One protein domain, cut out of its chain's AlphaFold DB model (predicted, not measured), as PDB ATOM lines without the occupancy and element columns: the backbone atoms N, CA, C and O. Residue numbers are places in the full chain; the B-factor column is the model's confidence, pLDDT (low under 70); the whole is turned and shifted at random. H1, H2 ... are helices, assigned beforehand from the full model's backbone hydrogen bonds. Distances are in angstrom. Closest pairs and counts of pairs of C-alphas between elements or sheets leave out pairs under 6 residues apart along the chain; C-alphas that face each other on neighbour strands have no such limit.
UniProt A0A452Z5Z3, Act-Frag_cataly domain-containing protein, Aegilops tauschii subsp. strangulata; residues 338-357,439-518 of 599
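AT A GLANCE: This is residues 338 to 357 and 439 to 518 of the 599 residues of the protein "Act-Frag_cataly domain-containing protein" of Aegilops tauschii subsp. strangulata (UniProt A0A452Z5Z3). H1 and H3 run side by side, opposite ways; H4 packs on H1 with residues 493 to 504, and residues 508 to 518 stick out as an arm. The printed part has 100 residues, with four named helices, H1 to H4, and no named strand: all helix, loose, radius of gyration of the C-alphas 15.8 A, spans 55 by 27 by 18 A.

IN THESE COORDINATES: H1, residues 338 to 357, 28.8 A, begins at C-alpha (113.381, 95.232, 86.572). H2 is residues 439 to 446, H3 residues 454 to 477, 33.4 A. H4, residues 492 to 517, 36.4 A, ends at C-alpha (94.643, 108.424, 89.320).

HOW THE PARTS SIT: H1, the hub, touches H3 at a shallow tilt of 6 degrees; closest C-alphas, Lys 340 and Val 471, 6.3 A. H1 touches H4, closest C-alphas Tyr 338 and Lys 500, 5.9 A. H1, with residues 349 to 352 alone, only just touches H2, with 3 pairs of C-alphas within 8 A; closest, Ile 352 and Phe 444, 7.3 A. O i to N i+4 pairs are within hydrogen-bond range throughout H2, and in 14 of 16 in H1, 18 of 20 in H3, 21 of 22 in H4.

THE WHOLE: Residues 358 to 438 are not printed; C-alphas 357 and 439 are 16.2 A apart. The link H3 to H4 is long. Residues 355 to 357, 447 to 452 and 487 to 490 have pLDDT under 70.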
ATOM      1  N   TYR A 338     113.291  95.864  85.257       97.62
ATOM      2  CA  TYR A 338     113.381  95.232  86.572       97.62
ATOM      3  C   TYR A 338     113.425  93.702  86.472       97.62
ATOM      4  O   TYR A 338     114.262  93.071  87.118       97.62
ATOM      5  N   GLN A 339     112.563  93.097  85.651       97.44
ATOM      6  CA  GLN A 339     112.520  91.645  85.450       97.44
ATOM      7  C   GLN A 339     113.811  91.111  84.820       97.44
ATOM      8  O   GLN A 339     114.344  90.100  85.280       97.44
ATOM      9  N   LYS A 340     114.345  91.805  83.809       97.44
ATOM     10  CA  LYS A 340     115.630  91.469  83.180       97.44
ATOM     11  C   LYS A 340     116.776  91.544  84.189       97.44
ATOM     12  O   LYS A 340     117.532  90.583  84.314       97.44
ATOM     13  N   LEU A 341     116.852  92.628  84.967       96.94
ATOM     14  CA  LEU A 341     117.828  92.795  86.052       96.94
ATOM     15  C   LEU A 341     117.706  91.698  87.116       96.94
ATOM     16  O   LEU A 341     118.708  91.156  87.577       96.94
ATOM     17  N   ASP A 342     116.485  91.353  87.521       95.88
ATOM     18  CA  ASP A 342     116.248  90.272  88.472       95.88
ATOM     19  C   ASP A 342     116.713  88.913  87.932       95.88
ATOM     20  O   ASP A 342     117.364  88.161  88.659       95.88
ATOM     21  N   GLY A 343     116.431  88.618  86.660       95.81
ATOM     22  CA  GLY A 343     116.863  87.394  85.991       95.81
ATOM     23  C   GLY A 343     118.384  87.249  85.968       95.81
ATOM     24  O   GLY A 343     118.914  86.263  86.484       95.81
ATOM     25  N   VAL A 344     119.099  88.257  85.456       95.06
ATOM     26  CA  VAL A 344     120.571  88.221  85.390       95.06
ATOM     27  C   VAL A 344     121.195  88.151  86.786       95.06
ATOM     28  O   VAL A 344     122.135  87.390  86.993       95.06
ATOM     29  N   LEU A 345     120.659  88.861  87.785       94.94
ATOM     30  CA  LEU A 345     121.191  88.814  89.153       94.94
ATOM     31  C   LEU A 345     120.937  87.468  89.845       94.94
ATOM     32  O   LEU A 345     121.745  87.057  90.679       94.94
ATOM     33  N   ARG A 346     119.848  86.761  89.511       93.94
ATOM     34  CA  ARG A 346     119.621  85.384  89.982       93.94
ATOM     35  C   ARG A 346     120.664  84.423  89.421       93.94
ATOM     36  O   ARG A 346     121.208  83.634  90.189       93.94
ATOM     37  N   VAL A 347     120.985  84.536  88.129       93.56
ATOM     38  CA  VAL A 347     122.061  83.752  87.499       93.56
ATOM     39  C   VAL A 347     123.403  84.062  88.162       93.56
ATOM     40  O   VAL A 347     124.059  83.142  88.639       93.56
ATOM     41  N   PHE A 348     123.757  85.344  88.310       92.81
ATOM     42  CA  PHE A 348     124.988  85.754  88.995       92.81
ATOM     43  C   PHE A 348     125.076  85.195  90.416       92.81
ATOM     44  O   PHE A 348     126.104  84.665  90.825       92.81
ATOM     45  N   SER A 349     123.972  85.266  91.169       90.56
ATOM     46  CA  SER A 349     123.927  84.716  92.520       90.56
ATOM     47  C   SER A 349     124.176  83.213  92.544       90.56
ATOM     48  O   SER A 349     124.721  82.734  93.532       90.56
ATOM     49  N   SER A 350     123.732  82.474  91.525       90.69
ATOM     50  CA  SER A 350     123.984  81.038  91.429       90.69
ATOM     51  C   SER A 350     125.464  80.761  91.184       90.69
ATOM     52  O   SER A 350     126.011  79.889  91.849       90.69
ATOM     53  N   ILE A 351     126.101  81.522  90.287       90.00
ATOM     54  CA  ILE A 351     127.529  81.406  89.946       90.00
ATOM     55  C   ILE A 351     128.389  81.560  91.209       90.00
ATOM     56  O   ILE A 351     129.131  80.655  91.576       90.00
ATOM     57  N   ILE A 352     128.201  82.654  91.958       87.75
ATOM     58  CA  ILE A 352     129.004  82.940  93.163       87.75
ATOM     59  C   ILE A 352     128.674  82.049  94.374       87.75
ATOM     60  O   ILE A 352     129.377  82.104  95.379       87.75
ATOM     61  N   THR A 353     127.571  81.289  94.336       83.56
ATOM     62  CA  THR A 353     127.236  80.343  95.418       83.56
ATOM     63  C   THR A 353     127.923  78.999  95.184       83.56
ATOM     64  O   THR A 353     128.486  78.456  96.128       83.56
ATOM     65  N   LYS A 354     127.963  78.511  93.934       78.50
ATOM     66  CA  LYS A 354     128.677  77.273  93.569       78.50
ATOM     67  C   LYS A 354     130.152  77.319  93.981       78.50
ATOM     68  O   LYS A 354     130.652  76.387  94.594       78.50
ATOM     69  N   SER A 355     130.807  78.456  93.747       63.09
ATOM     70  CA  SER A 355     132.216  78.662  94.094       63.09
ATOM     71  C   SER A 355     132.518  78.660  95.595       63.09
ATOM     72  O   SER A 355     133.670  78.524  95.983       63.09
ATOM     73  N   SER A 356     131.504  78.874  96.440       58.12
ATOM     74  CA  SER A 356     131.654  78.870  97.899       58.12
ATOM     75  C   SER A 356     131.438  77.487  98.512       58.12
ATOM     76  O   SER A 356     131.881  77.265  99.630       58.12
ATOM     77  N   GLU A 357     130.729  76.582  97.831       55.69
ATOM     78  CA  GLU A 357     130.449  75.228  98.330       55.69
ATOM     79  C   GLU A 357     131.571  74.241  97.956       55.69
ATOM     80  O   GLU A 357     131.848  73.306  98.705       55.69
ATOM     81  N   MET A 439     125.804  91.384 100.963       81.19
ATOM     82  CA  MET A 439     126.854  90.631 101.653       81.19
ATOM     83  C   MET A 439     127.592  89.731 100.663       81.19
ATOM     84  O   MET A 439     128.801  89.849 100.551       81.19
ATOM     85  N   ARG A 440     126.856  88.973  99.839       83.25
ATOM     86  CA  ARG A 440     127.440  88.108  98.800       83.25
ATOM     87  C   ARG A 440     128.326  88.876  97.818       83.25
ATOM     88  O   ARG A 440     129.454  88.479  97.572       83.25
ATOM     89  N   LEU A 441     127.844  90.012  97.307       84.25
ATOM     90  CA  LEU A 441     128.626  90.892  96.435       84.25
ATOM     91  C   LEU A 441     129.859  91.439  97.156       84.25
ATOM     92  O   LEU A 441     130.944  91.467  96.588       84.25
ATOM     93  N   ARG A 442     129.715  91.866  98.415       83.56
ATOM     94  CA  ARG A 442     130.846  92.361  99.206       83.56
ATOM     95  C   ARG A 442     131.920  91.289  99.375       83.56
ATOM     96  O   ARG A 442     133.091  91.621  99.244       83.56
ATOM     97  N   ASP A 443     131.529  90.063  99.689       81.00
ATOM     98  CA  ASP A 443     132.462  88.963  99.921       81.00
ATOM     99  C   ASP A 443     133.152  88.563  98.608       81.00
ATOM    100  O   ASP A 443     134.377  88.490  98.568       81.00
ATOM    101  N   PHE A 444     132.401  88.501  97.505       81.94
ATOM    102  CA  PHE A 444     132.935  88.291  96.155       81.94
ATOM    103  C   PHE A 444     133.968  89.351  95.724       81.94
ATOM    104  O   PHE A 444     134.977  89.034  95.106       81.94
ATOM    105  N   TYR A 445     133.759  90.630  96.054       79.12
ATOM    106  CA  TYR A 445     134.726  91.684  95.711       79.12
ATOM    107  C   TYR A 445     135.906  91.793  96.691       79.12
ATOM    108  O   TYR A 445     136.842  92.548  96.420       79.12
ATOM    109  N   LYS A 446     135.879  91.079  97.823       78.94
ATOM    110  CA  LYS A 446     137.004  91.003  98.769       78.94
ATOM    111  C   LYS A 446     137.999  89.903  98.415       78.94
ATOM    112  O   LYS A 446     139.162  90.025  98.793       78.94
ATOM    113  N   THR A 447     137.563  88.846  97.732       68.31
ATOM    114  CA  THR A 447     138.444  87.747  97.330       68.31
ATOM    115  C   THR A 447     139.415  88.217  96.240       68.31
ATOM    116  O   THR A 447     138.969  88.774  95.229       68.31
ATOM    117  N   PRO A 448     140.739  88.050  96.418       61.06
ATOM    118  CA  PRO A 448     141.714  88.453  95.415       61.06
ATOM    119  C   PRO A 448     141.500  87.659  94.121       61.06
ATOM    120  O   PRO A 448     141.442  86.437  94.128       61.06
ATOM    121  N   LYS A 449     141.420  88.365  92.984       61.91
ATOM    122  CA  LYS A 449     141.166  87.766  91.657       61.91
ATOM    123  C   LYS A 449     142.209  86.726  91.213       61.91
ATOM    124  O   LYS A 449     141.971  86.034  90.234       61.91
ATOM    125  N   VAL A 450     143.355  86.661  91.890       54.00
ATOM    126  CA  VAL A 450     144.460  85.734  91.597       54.00
ATOM    127  C   VAL A 450     144.140  84.303  92.061       54.00
ATOM    128  O   VAL A 450     144.662  83.366  91.471       54.00
ATOM    129  N   ASP A 451     143.225  84.139  93.023       56.41
ATOM    130  CA  ASP A 451     142.821  82.840  93.590       56.41
ATOM    131  C   ASP A 451     141.452  82.355  93.063       56.41
ATOM    132  O   ASP A 451     140.823  81.471  93.641       56.41
ATOM    133  N   VAL A 452     140.947  82.967  91.987       67.31
ATOM    134  CA  VAL A 452     139.636  82.643  91.405       67.31
ATOM    135  C   VAL A 452     139.807  81.529  90.376       67.31
ATOM    136  O   VAL A 452     140.576  81.678  89.426       67.31
ATOM    137  N   ASP A 453     139.065  80.435  90.554       77.62
ATOM    138  CA  ASP A 453     139.008  79.306  89.621       77.62
ATOM    139  C   ASP A 453     138.770  79.785  88.165       77.62
ATOM    140  O   ASP A 453     137.824  80.543  87.909       77.62
ATOM    141  N   PRO A 454     139.608  79.377  87.189       82.12
ATOM    142  CA  PRO A 454     139.405  79.668  85.772       82.12
ATOM    143  C   PRO A 454     138.006  79.325  85.234       82.12
ATOM    144  O   PRO A 454     137.515  80.029  84.345       82.12
ATOM    145  N   GLU A 455     137.345  78.281  85.748       84.62
ATOM    146  CA  GLU A 455     135.977  77.935  85.333       84.62
ATOM    147  C   GLU A 455     134.958  78.980  85.801       84.62
ATOM    148  O   GLU A 455     134.117  79.438  85.019       84.62
ATOM    149  N   LEU A 456     135.097  79.453  87.039       84.62
ATOM    150  CA  LEU A 456     134.282  80.525  87.603       84.62
ATOM    151  C   LEU A 456     134.467  81.848  86.846       84.62
ATOM    152  O   LEU A 456     133.491  82.551  86.574       84.62
ATOM    153  N   LEU A 457     135.703  82.185  86.463       85.38
ATOM    154  CA  LEU A 457     135.976  83.378  85.658       85.38
ATOM    155  C   LEU A 457     135.233  83.320  84.314       85.38
ATOM    156  O   LEU A 457     134.622  84.309  83.906       85.38
ATOM    157  N   LYS A 458     135.214  82.147  83.672       89.25
ATOM    158  CA  LYS A 458     134.480  81.920  82.424       89.25
ATOM    159  C   LYS A 458     132.964  82.052  82.607       89.25
ATOM    160  O   LYS A 458     132.311  82.655  81.756       89.25
ATOM    161  N   GLU A 459     132.392  81.537  83.700       91.88
ATOM    162  CA  GLU A 459     130.964  81.741  84.013       91.88
ATOM    163  C   GLU A 459     130.637  83.236  84.214       91.88
ATOM    164  O   GLU A 459     129.616  83.725  83.721       91.88
ATOM    165  N   ILE A 460     131.518  83.997  84.874       89.81
ATOM    166  CA  ILE A 460     131.353  85.447  85.082       89.81
ATOM    167  C   ILE A 460     131.452  86.225  83.763       89.81
ATOM    168  O   ILE A 460     130.691  87.169  83.543       89.81
ATOM    169  N   GLU A 461     132.366  85.852  82.869       90.06
ATOM    170  CA  GLU A 461     132.470  86.450  81.534       90.06
ATOM    171  C   GLU A 461     131.211  86.193  80.701       90.06
ATOM    172  O   GLU A 461     130.657  87.130  80.123       90.06
ATOM    173  N   GLN A 462     130.693  84.961  80.709       91.94
ATOM    174  CA  GLN A 462     129.423  84.630  80.055       91.94
ATOM    175  C   GLN A 462     128.260  85.440  80.632       91.94
ATOM    176  O   GLN A 462     127.422  85.951  79.884       91.94
ATOM    177  N   TRP A 463     128.228  85.611  81.955       94.44
ATOM    178  CA  TRP A 463     127.243  86.460  82.610       94.44
ATOM    179  C   TRP A 463     127.351  87.925  82.170       94.44
ATOM    180  O   TRP A 463     126.327  88.544  81.882       94.44
ATOM    181  N   ASN A 464     128.564  88.479  82.071       92.19
ATOM    182  CA  ASN A 464     128.780  89.856  81.615       92.19
ATOM    183  C   ASN A 464     128.267  90.070  80.182       92.19
ATOM    184  O   ASN A 464     127.656  91.100  79.898       92.19
ATOM    185  N   GLU A 465     128.482  89.110  79.283       92.06
ATOM    186  CA  GLU A 465     127.991  89.203  77.902       92.06
ATOM    187  C   GLU A 465     126.464  89.086  77.814       92.06
ATOM    188  O   GLU A 465     125.826  89.864  77.092       92.06
ATOM    189  N   ALA A 466     125.859  88.193  78.603       93.00
ATOM    190  CA  ALA A 466     124.405  88.117  78.739       93.00
ATOM    191  C   ALA A 466     123.831  89.428  79.303       93.00
ATOM    192  O   ALA A 466     122.876  89.977  78.765       93.00
ATOM    193  N   PHE A 467     124.464  89.998  80.330       94.62
ATOM    194  CA  PHE A 467     124.068  91.271  80.927       94.62
ATOM    195  C   PHE A 467     124.104  92.435  79.924       94.62
ATOM    196  O   PHE A 467     123.127  93.180  79.799       94.62
ATOM    197  N   LYS A 468     125.198  92.577  79.163       92.81
ATOM    198  CA  LYS A 468     125.314  93.597  78.107       92.81
ATOM    199  C   LYS A 468     124.223  93.434  77.045       92.81
ATOM    200  O   LYS A 468     123.617  94.417  76.622       92.81
ATOM    201  N   THR A 469     123.966  92.194  76.636       92.75
ATOM    202  CA  THR A 469     123.005  91.861  75.578       92.75
ATOM    203  C   THR A 469     121.553  92.037  76.017       92.75
ATOM    204  O   THR A 469     120.749  92.543  75.242       92.75
ATOM    205  N   ASP A 470     121.214  91.669  77.251       93.25
ATOM    206  CA  ASP A 470     119.822  91.615  77.705       93.25
ATOM    207  C   ASP A 470     119.359  92.881  78.419       93.25
ATOM    208  O   ASP A 470     118.165  93.197  78.358       93.25
ATOM    209  N   VAL A 471     120.270  93.573  79.116       95.81
ATOM    210  CA  VAL A 471     119.968  94.740  79.958       95.81
ATOM    211  C   VAL A 471     120.483  96.026  79.325       95.81
ATOM    212  O   VAL A 471     119.687  96.928  79.081       95.81
ATOM    213  N   ILE A 472     121.786  96.131  79.037       94.06
ATOM    214  CA  ILE A 472     122.361  97.385  78.515       94.06
ATOM    215  C   ILE A 472     121.779  97.705  77.139       94.06
ATOM    216  O   ILE A 472     121.299  98.818  76.928       94.06
ATOM    217  N   ARG A 473     121.746  96.721  76.231       94.50
ATOM    218  CA  ARG A 473     121.111  96.886  74.919       94.50
ATOM    219  C   ARG A 473     119.639  97.277  75.048       94.50
ATOM    220  O   ARG A 473     119.204  98.197  74.373       94.50
ATOM    221  N   PHE A 474     118.897  96.639  75.954       95.81
ATOM    222  CA  PHE A 474     117.490  96.971  76.186       95.81
ATOM    223  C   PHE A 474     117.310  98.424  76.654       95.81
ATOM    224  O   PHE A 474     116.410  99.111  76.182       95.81
ATOM    225  N   CYS A 475     118.185  98.932  77.526       95.56
ATOM    226  CA  CYS A 475     118.192 100.350  77.894       95.56
ATOM    227  C   CYS A 475     118.484 101.255  76.684       95.56
ATOM    228  O   CYS A 475     117.764 102.227  76.468       95.56
ATOM    229  N   GLN A 476     119.493 100.922  75.873       93.44
ATOM    230  CA  GLN A 476     119.887 101.696  74.686       93.44
ATOM    231  C   GLN A 476     118.779 101.751  73.628       93.44
ATOM    232  O   GLN A 476     118.444 102.828  73.147       93.44
ATOM    233  N   GLU A 477     118.154 100.613  73.318       94.94
ATOM    234  CA  GLU A 477     117.032 100.505  72.372       94.94
ATOM    235  C   GLU A 477     115.820 101.353  72.790       94.94
ATOM    236  O   GLU A 477     115.029 101.769  71.946       94.94
ATOM    237  N   ASN A 478     115.687 101.631  74.089       93.44
ATOM    238  CA  ASN A 478     114.616 102.443  74.662       93.44
ATOM    239  C   ASN A 478     115.083 103.855  75.063       93.44
ATOM    240  O   ASN A 478     114.361 104.560  75.767       93.44
ATOM    241  N   ASN A 479     116.273 104.288  74.623       92.88
ATOM    242  CA  ASN A 479     116.862 105.594  74.942       92.88
ATOM    243  C   ASN A 479     116.904 105.903  76.453       92.88
ATOM    244  O   ASN A 479     116.701 107.051  76.853       92.88
ATOM    245  N   PHE A 480     117.137 104.885  77.285       94.25
ATOM    246  CA  PHE A 480     117.181 105.000  78.739       94.25
ATOM    247  C   PHE A 480     118.621 105.010  79.262       94.25
ATOM    248  O   PHE A 480     119.342 104.013  79.182       94.25
ATOM    249  N   HIS A 481     119.027 106.126  79.859       91.75
ATOM    250  CA  HIS A 481     120.379 106.355  80.365       91.75
ATOM    251  C   HIS A 481     120.377 106.316  81.892       91.75
ATOM    252  O   HIS A 481     120.164 107.320  82.565       91.75
ATOM    253  N   SER A 482     120.597 105.130  82.458       88.81
ATOM    254  CA  SER A 482     120.511 104.949  83.913       88.81
ATOM    255  C   SER A 482     121.633 105.634  84.707       88.81
ATOM    256  O   SER A 482     121.490 105.805  85.914       88.81
ATOM    257  N   GLY A 483     122.776 105.935  84.080       87.25
ATOM    258  CA  GLY A 483     124.007 106.348  84.763       87.25
ATOM    259  C   GLY A 483     124.772 105.213  85.458       87.25
ATOM    260  O   GLY A 483     125.930 105.383  85.839       87.25
ATOM    261  N   PHE A 484     124.166 104.033  85.627       90.88
ATOM    262  CA  PHE A 484     124.795 102.898  86.310       90.88
ATOM    263  C   PHE A 484     125.734 102.091  85.406       90.88
ATOM    264  O   PHE A 484     126.624 101.420  85.921       90.88
ATOM    265  N   PHE A 485     125.564 102.158  84.081       88.56
ATOM    266  CA  PHE A 485     126.273 101.302  83.116       88.56
ATOM    267  C   PHE A 485     127.281 102.052  82.235       88.56
ATOM    268  O   PHE A 485     127.825 101.467  81.305       88.56
ATOM    269  N   ASP A 486     127.555 103.320  82.547       75.19
ATOM    270  CA  ASP A 486     128.388 104.205  81.717       75.19
ATOM    271  C   ASP A 486     129.895 104.093  82.041       75.19
ATOM    272  O   ASP A 486     130.734 104.714  81.392       75.19
ATOM    273  N   GLY A 487     130.260 103.302  83.055       69.25
ATOM    274  CA  GLY A 487     131.641 103.118  83.498       69.25
ATOM    275  C   GLY A 487     132.329 101.899  82.881       69.25
ATOM    276  O   GLY A 487     131.705 100.886  82.586       69.25
ATOM    277  N   THR A 488     133.658 101.955  82.783       64.19
ATOM    278  CA  THR A 488     134.514 100.830  82.348       64.19
ATOM    279  C   THR A 488     134.916  99.890  83.494       64.19
ATOM    280  O   THR A 488     135.758  99.009  83.328       64.19
ATOM    281  N   GLU A 489     134.350 100.080  84.689       63.03
ATOM    282  CA  GLU A 489     134.709  99.321  85.888       63.03
ATOM    283  C   GLU A 489     134.111  97.903  85.907       63.03
ATOM    284  O   GLU A 489     132.964  97.671  85.535       63.03
ATOM    285  N   ASN A 490     134.841  96.960  86.511       65.06
ATOM    286  CA  ASN A 490     134.431  95.558  86.704       65.06
ATOM    287  C   ASN A 490     133.321  95.341  87.766       65.06
ATOM    288  O   ASN A 490     133.175  94.242  88.304       65.06
ATOM    289  N   ASN A 491     132.547  96.376  88.103       79.56
ATOM    290  CA  ASN A 491     131.552  96.354  89.183       79.56
ATOM    291  C   ASN A 491     130.104  96.221  88.673       79.56
ATOM    292  O   ASN A 491     129.164  96.565  89.388       79.56
ATOM    293  N   MET A 492     129.915  95.690  87.458       87.31
ATOM    294  CA  MET A 492     128.610  95.599  86.785       87.31
ATOM    295  C   MET A 492     127.531  94.897  87.624       87.31
ATOM    296  O   MET A 492     126.391  95.345  87.641       87.31
ATOM    297  N   ALA A 493     127.874  93.846  88.377       90.44
ATOM    298  CA  ALA A 493     126.914  93.154  89.244       90.44
ATOM    299  C   ALA A 493     126.427  94.029  90.413       90.44
ATOM    300  O   ALA A 493     125.240  94.014  90.749       90.44
ATOM    301  N   ALA A 494     127.321  94.821  91.017       90.19
ATOM    302  CA  ALA A 494     126.948  95.776  92.058       90.19
ATOM    303  C   ALA A 494     126.086  96.908  91.488       90.19
ATOM    304  O   ALA A 494     125.032  97.203  92.051       90.19
ATOM    305  N   ASP A 495     126.487  97.474  90.350       91.75
ATOM    306  CA  ASP A 495     125.769  98.568  89.692       91.75
ATOM    307  C   ASP A 495     124.357  98.108  89.250       91.75
ATOM    308  O   ASP A 495     123.360  98.780  89.524       91.75
ATOM    309  N   ALA A 496     124.231  96.898  88.685       94.06
ATOM    310  CA  ALA A 496     122.948  96.282  88.326       94.06
ATOM    311  C   ALA A 496     122.040  96.046  89.543       94.06
ATOM    312  O   ALA A 496     120.839  96.327  89.498       94.06
ATOM    313  N   TYR A 497     122.598  95.549  90.651       93.94
ATOM    314  CA  TYR A 497     121.845  95.354  91.889       93.94
ATOM    315  C   TYR A 497     121.369  96.684  92.488       93.94
ATOM    316  O   TYR A 497     120.231  96.785  92.949       93.94
ATOM    317  N   GLU A 498     122.209  97.717  92.459       93.25
ATOM    318  CA  GLU A 498     121.877  99.045  92.976       93.25
ATOM    319  C   GLU A 498     120.795  99.749  92.153       93.25
ATOM    320  O   GLU A 498     119.915 100.389  92.744       93.25
ATOM    321  N   LEU A 499     120.806  99.582  90.827       95.31
ATOM    322  CA  LEU A 499     119.717 100.031  89.961       95.31
ATOM    323  C   LEU A 499     118.429  99.251  90.254       95.31
ATOM    324  O   LEU A 499     117.390  99.864  90.496       95.31
ATOM    325  N   LYS A 500     118.491  97.912  90.313       95.50
ATOM    326  CA  LYS A 500     117.318  97.062  90.577       95.50
ATOM    327  C   LYS A 500     116.596  97.462  91.867       95.50
ATOM    328  O   LYS A 500     115.375  97.589  91.865       95.50
ATOM    329  N   VAL A 501     117.332  97.656  92.964       93.50
ATOM    330  CA  VAL A 501     116.740  98.011  94.269       93.50
ATOM    331  C   VAL A 501     116.041  99.375  94.222       93.50
ATOM    332  O   VAL A 501     114.999  99.549  94.847       93.50
ATOM    333  N   ARG A 502     116.571 100.341  93.464       94.38
ATOM    334  CA  ARG A 502     115.915 101.646  93.279       94.38
ATOM    335  C   ARG A 502     114.669 101.535  92.408       94.38
ATOM    336  O   ARG A 502     113.636 102.100  92.763       94.38
ATOM    337  N   LEU A 503     114.751 100.773  91.316       95.56
ATOM    338  CA  LEU A 503     113.613 100.514  90.434       95.56
ATOM    339  C   LEU A 503     112.460  99.837  91.173       95.56
ATOM    340  O   LEU A 503     111.324 100.242  90.969       95.56
ATOM    341  N   GLU A 504     112.741  98.892  92.079       93.56
ATOM    342  CA  GLU A 504     111.729  98.247  92.934       93.56
ATOM    343  C   GLU A 504     110.808  99.286  93.592       93.56
ATOM    344  O   GLU A 504     109.587  99.217  93.479       93.56
ATOM    345  N   HIS A 505     111.404 100.307  94.210       92.00
ATOM    346  CA  HIS A 505     110.660 101.346  94.915       92.00
ATOM    347  C   HIS A 505     110.028 102.380  93.981       92.00
ATOM    348  O   HIS A 505     108.988 102.947  94.308       92.00
ATOM    349  N   ILE A 506     110.650 102.695  92.841       94.69
ATOM    350  CA  ILE A 506     110.052 103.595  91.838       94.69
ATOM    351  C   ILE A 506     108.799 102.956  91.230       94.69
ATOM    352  O   ILE A 506     107.770 103.618  91.126       94.69
ATOM    353  N   ILE A 507     108.856 101.667  90.896       95.56
ATOM    354  CA  ILE A 507     107.732 100.900  90.344       95.56
ATOM    355  C   ILE A 507     106.595 100.790  91.365       95.56
ATOM    356  O   ILE A 507     105.441 101.030  91.012       95.56
ATOM    357  N   GLU A 508     106.915 100.496  92.630       93.50
ATOM    358  CA  GLU A 508     105.954 100.471  93.745       93.50
ATOM    359  C   GLU A 508     105.178 101.797  93.837       93.50
ATOM    360  O   GLU A 508     103.950 101.807  93.814       93.50
ATOM    361  N   ARG A 509     105.882 102.938  93.840       93.88
ATOM    362  CA  ARG A 509     105.246 104.268  93.892       93.88
ATOM    363  C   ARG A 509     104.507 104.638  92.616       93.88
ATOM    364  O   ARG A 509     103.453 105.252  92.707       93.88
ATOM    365  N   THR A 510     105.027 104.251  91.454       94.94
ATOM    366  CA  THR A 510     104.325 104.449  90.180       94.94
ATOM    367  C   THR A 510     102.971 103.750  90.216       94.94
ATOM    368  O   THR A 510     101.970 104.364  89.880       94.94
ATOM    369  N   SER A 511     102.926 102.516  90.728       93.75
ATOM    370  CA  SER A 511     101.677 101.760  90.883       93.75
ATOM    371  C   SER A 511     100.709 102.475  91.834       93.75
ATOM    372  O   SER A 511      99.563 102.709  91.470       93.75
ATOM    373  N   LEU A 512     101.186 102.926  93.006       93.81
ATOM    374  CA  LEU A 512     100.366 103.687  93.965       93.81
ATOM    375  C   LEU A 512      99.762 104.961  93.358       93.81
ATOM    376  O   LEU A 512      98.606 105.289  93.626       93.81
ATOM    377  N   VAL A 513     100.553 105.697  92.576       95.31
ATOM    378  CA  VAL A 513     100.132 106.950  91.940       95.31
ATOM    379  C   VAL A 513      99.142 106.677  90.800       95.31
ATOM    380  O   VAL A 513      98.093 107.316  90.756       95.31
ATOM    381  N   SER A 514      99.426 105.715  89.918       93.69
ATOM    382  CA  SER A 514      98.532 105.340  88.813       93.69
ATOM    383  C   SER A 514      97.205 104.758  89.301       93.69
ATOM    384  O   SER A 514      96.146 105.120  88.789       93.69
ATOM    385  N   ASP A 515      97.215 103.918  90.337       91.44
ATOM    386  CA  ASP A 515      95.984 103.372  90.920       91.44
ATOM    387  C   ASP A 515      95.080 104.484  91.467       91.44
ATOM    388  O   ASP A 515      93.870 104.474  91.229       91.44
ATOM    389  N   ALA A 516      95.666 105.476  92.144       92.94
ATOM    390  CA  ALA A 516      94.947 106.628  92.682       92.94
ATOM    391  C   ALA A 516      94.418 107.577  91.599       92.94
ATOM    392  O   ALA A 516      93.435 108.292  91.811       92.94
ATOM    393  N   ALA A 517      95.054 107.588  90.431       91.81
ATOM    394  CA  ALA A 517      94.643 108.424  89.320       91.81
ATOM    395  C   ALA A 517      93.472 107.869  88.505       91.81
ATOM    396  O   ALA A 517      92.824 108.624  87.779       91.81
ATOM    397  N   ASN A 518      93.163 106.579  88.655       90.38
ATOM    398  CA  ASN A 518      92.006 105.922  88.045       90.38
ATOM    399  C   ASN A 518      90.702 106.253  88.792       90.38
ATOM    400  O   ASN A 518      89.971 105.367  89.243       90.38
TER     401      ASN A 518